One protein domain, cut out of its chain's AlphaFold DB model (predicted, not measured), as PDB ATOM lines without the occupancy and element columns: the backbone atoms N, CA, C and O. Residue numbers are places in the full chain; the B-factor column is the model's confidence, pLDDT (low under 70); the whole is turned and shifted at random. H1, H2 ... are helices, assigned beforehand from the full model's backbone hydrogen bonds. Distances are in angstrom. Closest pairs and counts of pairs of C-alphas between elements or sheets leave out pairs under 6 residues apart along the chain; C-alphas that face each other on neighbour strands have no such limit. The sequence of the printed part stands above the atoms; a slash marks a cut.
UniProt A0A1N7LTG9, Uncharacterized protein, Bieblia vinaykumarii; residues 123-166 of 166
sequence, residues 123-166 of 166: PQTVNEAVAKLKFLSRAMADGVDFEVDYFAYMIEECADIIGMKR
ATOM      1  N   PRO A 123      20.689 -14.387  35.639       94.50
ATOM      2  CA  PRO A 123      21.396 -13.113  35.582       94.50
ATOM      3  C   PRO A 123      21.907 -12.831  34.162       94.50
ATOM      4  O   PRO A 123      22.556 -13.671  33.551       94.50
ATOM      5  N   GLN A 124      21.706 -11.613  33.655       93.06
ATOM      6  CA  GLN A 124      22.155 -11.215  32.309       93.06
ATOM      7  C   GLN A 124      23.483 -10.449  32.339       93.06
ATOM      8  O   GLN A 124      24.151 -10.253  31.322       93.06
ATOM      9  N   THR A 125      23.888  -9.982  33.520       94.19
ATOM     10  CA  THR A 125      25.115  -9.208  33.713       94.19
ATOM     11  C   THR A 125      25.912  -9.698  34.917       94.19
ATOM     12  O   THR A 125      25.370 -10.245  35.873       94.19
ATOM     13  N   VAL A 126      27.218  -9.412  34.931       94.50
ATOM     14  CA  VAL A 126      28.091  -9.711  36.084       94.50
ATOM     15  C   VAL A 126      27.564  -9.077  37.378       94.50
ATOM     16  O   VAL A 126      27.669  -9.676  38.445       94.50
ATOM     17  N   ASN A 127      26.982  -7.878  37.298       95.12
ATOM     18  CA  ASN A 127      26.423  -7.202  38.469       95.12
ATOM     19  C   ASN A 127      25.196  -7.940  39.016       95.12
ATOM     20  O   ASN A 127      25.071  -8.087  40.230       95.12
ATOM     21  N   GLU A 128      24.325  -8.426  38.133       96.38
ATOM     22  CA  GLU A 128      23.160  -9.234  38.502       96.38
ATOM     23  C   GLU A 128      23.565 -10.590  39.066       96.38
ATOM     24  O   GLU A 128      23.040 -10.979  40.102       96.38
ATOM     25  N   ALA A 129      24.553 -11.259  38.468       96.62
ATOM     26  CA  ALA A 129      25.084 -12.519  38.987       96.62
ATOM     27  C   ALA A 129      25.620 -12.344  40.417       96.62
ATOM     28  O   ALA A 129      25.265 -13.088  41.327       96.62
ATOM     29  N   VAL A 130      26.408 -11.292  40.663       96.25
ATOM     30  CA  VAL A 130      26.895 -10.973  42.015       96.25
ATOM     31  C   VAL A 130      25.743 -10.622  42.966       96.25
ATOM     32  O   VAL A 130      25.797 -10.980  44.143       96.25
ATOM     33  N   ALA A 131      24.708  -9.925  42.493       96.69
ATOM     34  CA  ALA A 131      23.532  -9.609  43.301       96.69
ATOM     35  C   ALA A 131      22.733 -10.873  43.670       96.69
ATOM     36  O   ALA A 131      22.413 -11.041  44.847       96.69
ATOM     37  N   LYS A 132      22.496 -11.787  42.715       97.19
ATOM     38  CA  LYS A 132      21.833 -13.085  42.934       97.19
ATOM     39  C   LYS A 132      22.622 -13.933  43.930       97.19
ATOM     40  O   LYS A 132      22.050 -14.411  44.900       97.19
ATOM     41  N   LEU A 133      23.949 -14.018  43.797       96.94
ATOM     42  CA  LEU A 133      24.804 -14.738  44.755       96.94
ATOM     43  C   LEU A 133      24.721 -14.170  46.179       96.94
ATOM     44  O   LEU A 133      24.643 -14.926  47.148       96.94
ATOM     45  N   LYS A 134      24.713 -12.838  46.328       96.62
ATOM     46  CA  LYS A 134      24.516 -12.195  47.639       96.62
ATOM     47  C   LYS A 134      23.134 -12.494  48.209       96.62
ATOM     48  O   LYS A 134      23.019 -12.747  49.404       96.62
ATOM     49  N   PHE A 135      22.111 -12.467  47.359       96.94
ATOM     50  CA  PHE A 135      20.745 -12.797  47.742       96.94
ATOM     51  C   PHE A 135      20.634 -14.249  48.226       96.94
ATOM     52  O   PHE A 135      20.149 -14.479  49.327       96.94
ATOM     53  N   LEU A 136      21.177 -15.209  47.471       96.19
ATOM     54  CA  LEU A 136      21.226 -16.627  47.846       96.19
ATOM     55  C   LEU A 136      21.967 -16.840  49.170       96.19
ATOM     56  O   LEU A 136      21.467 -17.528  50.057       96.19
ATOM     57  N   SER A 137      23.127 -16.199  49.348       95.38
ATOM     58  CA  SER A 137      23.881 -16.272  50.604       95.38
ATOM     59  C   SER A 137      23.081 -15.754  51.798       95.38
ATOM     60  O   SER A 137      23.220 -16.301  52.892       95.38
ATOM     61  N   ARG A 138      22.285 -14.697  51.611       95.12
ATOM     62  CA  ARG A 138      21.406 -14.171  52.656       95.12
ATOM     63  C   ARG A 138      20.255 -15.136  52.936       95.12
ATOM     64  O   ARG A 138      20.059 -15.486  54.088       95.12
ATOM     65  N   ALA A 139      19.583 -15.633  51.900       93.50
ATOM     66  CA  ALA A 139      18.497 -16.603  52.041       93.50
ATOM     67  C   ALA A 139      18.938 -17.848  52.831       93.50
ATOM     68  O   ALA A 139      18.230 -18.299  53.724       93.50
ATOM     69  N   MET A 140      20.148 -18.357  52.576       92.94
ATOM     70  CA  MET A 140      20.721 -19.455  53.361       92.94
ATOM     71  C   MET A 140      20.967 -19.080  54.829       92.94
ATOM     72  O   MET A 140      20.735 -19.895  55.718       92.94
ATOM     73  N   ALA A 141      21.451 -17.862  55.100       93.88
ATOM     74  CA  ALA A 141      21.644 -17.380  56.468       93.88
ATOM     75  C   ALA A 141      20.309 -17.223  57.215       93.88
ATOM     76  O   ALA A 141      20.251 -17.479  58.418       93.88
ATOM     77  N   ASP A 142      19.249 -16.880  56.484       91.00
ATOM     78  CA  ASP A 142      17.875 -16.779  56.979       91.00
ATOM     79  C   ASP A 142      17.188 -18.161  57.098       91.00
ATOM     80  O   ASP A 142      16.044 -18.254  57.542       91.00
ATOM     81  N   GLY A 143      17.894 -19.250  56.762       91.50
ATOM     82  CA  GLY A 143      17.441 -20.630  56.952       91.50
ATOM     83  C   GLY A 143      16.625 -21.212  55.798       91.50
ATOM     84  O   GLY A 143      15.914 -22.193  55.999       91.50
ATOM     85  N   VAL A 144      16.696 -20.623  54.600       91.19
ATOM     86  CA  VAL A 144      16.077 -21.199  53.399       91.19
ATOM     87  C   VAL A 144      16.849 -22.445  52.975       91.19
ATOM     88  O   VAL A 144      18.035 -22.373  52.642       91.19
ATOM     89  N   ASP A 145      16.151 -23.579  52.958       91.50
ATOM     90  CA  ASP A 145      16.685 -24.852  52.492       91.50
ATOM     91  C   ASP A 145      16.538 -24.973  50.974       91.50
ATOM     92  O   ASP A 145      15.438 -24.874  50.424       91.50
ATOM     93  N   PHE A 146      17.654 -25.236  50.297       90.75
ATOM     94  CA  PHE A 146      17.682 -25.499  48.864       90.75
ATOM     95  C   PHE A 146      17.941 -26.978  48.594       90.75
ATOM     96  O   PHE A 146      18.769 -27.612  49.253       90.75
ATOM     97  N   GLU A 147      17.285 -27.519  47.568       94.12
ATOM     98  CA  GLU A 147      17.716 -28.783  46.980       94.12
ATOM     99  C   GLU A 147      19.124 -28.615  46.393       94.12
ATOM    100  O   GLU A 147      19.415 -27.616  45.734       94.12
ATOM    101  N   VAL A 148      20.006 -29.587  46.647       92.62
ATOM    102  CA  VAL A 148      21.436 -29.495  46.306       92.62
ATOM    103  C   VAL A 148      21.646 -29.227  44.817       92.62
ATOM    104  O   VAL A 148      22.425 -28.341  44.466       92.62
ATOM    105  N   ASP A 149      20.925 -29.948  43.956       95.25
ATOM    106  CA  ASP A 149      21.058 -29.830  42.502       95.25
ATOM    107  C   ASP A 149      20.533 -28.478  42.002       95.25
ATOM    108  O   ASP A 149      21.165 -27.831  41.169       95.25
ATOM    109  N   TYR A 150      19.423 -28.000  42.572       93.31
ATOM    110  CA  TYR A 150      18.860 -26.694  42.230       93.31
ATOM    111  C   TYR A 150      19.765 -25.540  42.680       93.31
ATOM    112  O   TYR A 150      19.981 -24.578  41.942       93.31
ATOM    113  N   PHE A 151      20.355 -25.646  43.873       93.94
ATOM    114  CA  PHE A 151      21.337 -24.674  44.341       93.94
ATOM    115  C   PHE A 151      22.579 -24.657  43.450       93.94
ATOM    116  O   PHE A 151      23.008 -23.582  43.037       93.94
ATOM    117  N   ALA A 152      23.137 -25.827  43.125       94.62
ATOM    118  CA  ALA A 152      24.296 -25.935  42.242       94.62
ATOM    119  C   ALA A 152      24.022 -25.287  40.879       94.62
ATOM    120  O   ALA A 152      24.822 -24.466  40.436       94.62
ATOM    121  N   TYR A 153      22.855 -25.563  40.291       94.88
ATOM    122  CA  TYR A 153      22.400 -24.950  39.046       94.88
ATOM    123  C   TYR A 153      22.396 -23.411  39.119       94.88
ATOM    124  O   TYR A 153      23.043 -22.755  38.306       94.88
ATOM    125  N   MET A 154      21.779 -22.814  40.146       95.31
ATOM    126  CA  MET A 154      21.762 -21.347  40.302       95.31
ATOM    127  C   MET A 154      23.164 -20.735  40.481       95.31
ATOM    128  O   MET A 154      23.415 -19.597  40.067       95.31
ATOM    129  N   ILE A 155      24.084 -21.459  41.129       95.94
ATOM    130  CA  ILE A 155      25.481 -21.027  41.273       95.94
ATOM    131  C   ILE A 155      26.212 -21.101  39.928       95.94
ATOM    132  O   ILE A 155      26.964 -20.176  39.613       95.94
ATOM    133  N   GLU A 156      25.995 -22.160  39.147       94.75
ATOM    134  CA  GLU A 156      26.577 -22.339  37.813       94.75
ATOM    135  C   GLU A 156      26.143 -21.224  36.856       94.75
ATOM    136  O   GLU A 156      27.013 -20.567  36.285       94.75
ATOM    137  N   GLU A 157      24.847 -20.892  36.791       94.38
ATOM    138  CA  GLU A 157      24.339 -19.757  35.997       94.38
ATOM    139  C   GLU A 157      25.086 -18.449  36.317       94.38
ATOM    140  O   GLU A 157      25.504 -17.694  35.435       94.38
ATOM    141  N   CYS A 158      25.294 -18.170  37.608       95.69
ATOM    142  CA  CYS A 158      26.021 -16.979  38.038       95.69
ATOM    143  C   CYS A 158      27.509 -17.054  37.668       95.69
ATOM    144  O   CYS A 158      28.110 -16.046  37.277       95.69
ATOM    145  N   ALA A 159      28.122 -18.228  37.829       94.12
ATOM    146  CA  ALA A 159      29.534 -18.454  37.555       94.12
ATOM    147  C   ALA A 159      29.853 -18.320  36.063       94.12
ATOM    148  O   ALA A 159      30.882 -17.727  35.732       94.12
ATOM    149  N   ASP A 160      28.968 -18.784  35.182       93.50
ATOM    150  CA  ASP A 160      29.129 -18.688  33.732       93.50
ATOM    151  C   ASP A 160      29.188 -17.228  33.276       93.50
ATOM    152  O   ASP A 160      30.143 -16.819  32.608       93.50
ATOM    153  N   ILE A 161      28.263 -16.388  33.747       93.56
ATOM    154  CA  ILE A 161      28.248 -14.949  33.436       93.56
ATOM    155  C   ILE A 161      29.511 -14.237  33.944       93.56
ATOM    156  O   ILE A 161      30.050 -13.343  33.282       93.56
ATOM    157  N   ILE A 162      30.012 -14.620  35.122       91.00
ATOM    158  CA  ILE A 162      31.234 -14.045  35.705       91.00
ATOM    159  C   ILE A 162      32.483 -14.536  34.953       91.00
ATOM    160  O   ILE A 162      33.401 -13.753  34.688       91.00
ATOM    161  N   GLY A 163      32.522 -15.822  34.608       82.25
ATOM    162  CA  GLY A 163      33.630 -16.505  33.944       82.25
ATOM    163  C   GLY A 163      33.784 -16.150  32.466       82.25
ATOM    164  O   GLY A 163      34.907 -16.172  31.960       82.25
ATOM    165  N   MET A 164      32.700 -15.736  31.801       63.38
ATOM    166  CA  MET A 164      32.683 -15.266  30.410       63.38
ATOM    167  C   MET A 164      33.538 -14.012  30.149       63.38
ATOM    168  O   MET A 164      33.818 -13.694  28.996       63.38
ATOM    169  N   LYS A 165      34.006 -13.302  31.184       52.25
ATOM    170  CA  LYS A 165      34.938 -12.162  31.056       52.25
ATOM    171  C   LYS A 165      36.425 -12.562  30.967       52.25
ATOM    172  O   LYS A 165      37.274 -11.835  31.490       52.25
ATOM    173  N   ARG A 166      36.766 -13.684  30.327       41.34
ATOM    174  CA  ARG A 166      38.166 -14.033  30.011       41.34
ATOM    175  C   ARG A 166      38.497 -13.837  28.542       41.34
ATOM    176  O   ARG A 166      37.759 -14.383  27.699       41.34
TER     177      ARG A 166
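AT A GLANCE: This is residues 123 to 166 of the 166 residues of an uncharacterized protein of Bieblia vinaykumarii (UniProt A0A1N7LTG9). Two helices of similar length, H1 and H2, form a narrow helical hairpin shaped like a V, in which the first half of H1 meets the second half of H2 and the link of residues 142 to 147 spans the wide end. Residues 137 to 143, of which 137 to 141 belong to H1, stand free at that wide end. The printed part has 44 residues with two named helices, H1 then H2, and no named strand; its class is all helix. It is only just compact, close to loose, with a radius of gyration of the C-alphas of 10.8 A, and elongated, spanning 34 by 19 by 13 A.

IN THESE COORDINATES: H1 is residues 126 to 141, 22.7 A from first to last C-alpha. It begins with C-alpha 126 at (28.091, -9.711, 36.084) and ends with C-alpha 141 at (21.644, -17.380, 56.468). H2 is residues 148 to 163, 21.7 A long in the same measure, and ends with C-alpha 163 at (33.630, -16.505, 33.944).

HOW THE PARTS SIT: H1 touches H2 with residues 126 to 133 alone, and H2 touches H1 with residues 155 to 162 alone. Their closest C-alphas are those of Ala 129 and Cys 158, 4.7 A apart. The two helices run opposite ways at a shallow tilt of 28 degrees, and their centres are 10.9 A apart. In H1 and H2 every O i to N i+4 pair is within hydrogen-bond range.

THE WHOLE: The two C-alphas farthest apart are those of Gly 143 and Arg 166, at 34.6 A. The printed part has no cut and ends at residue 166, the chain's last residue. The link from H1 to H2 has 6 residues and is short. The mean pLDDT of the printed part is 91.2, and residues 164 to 166 are under 70.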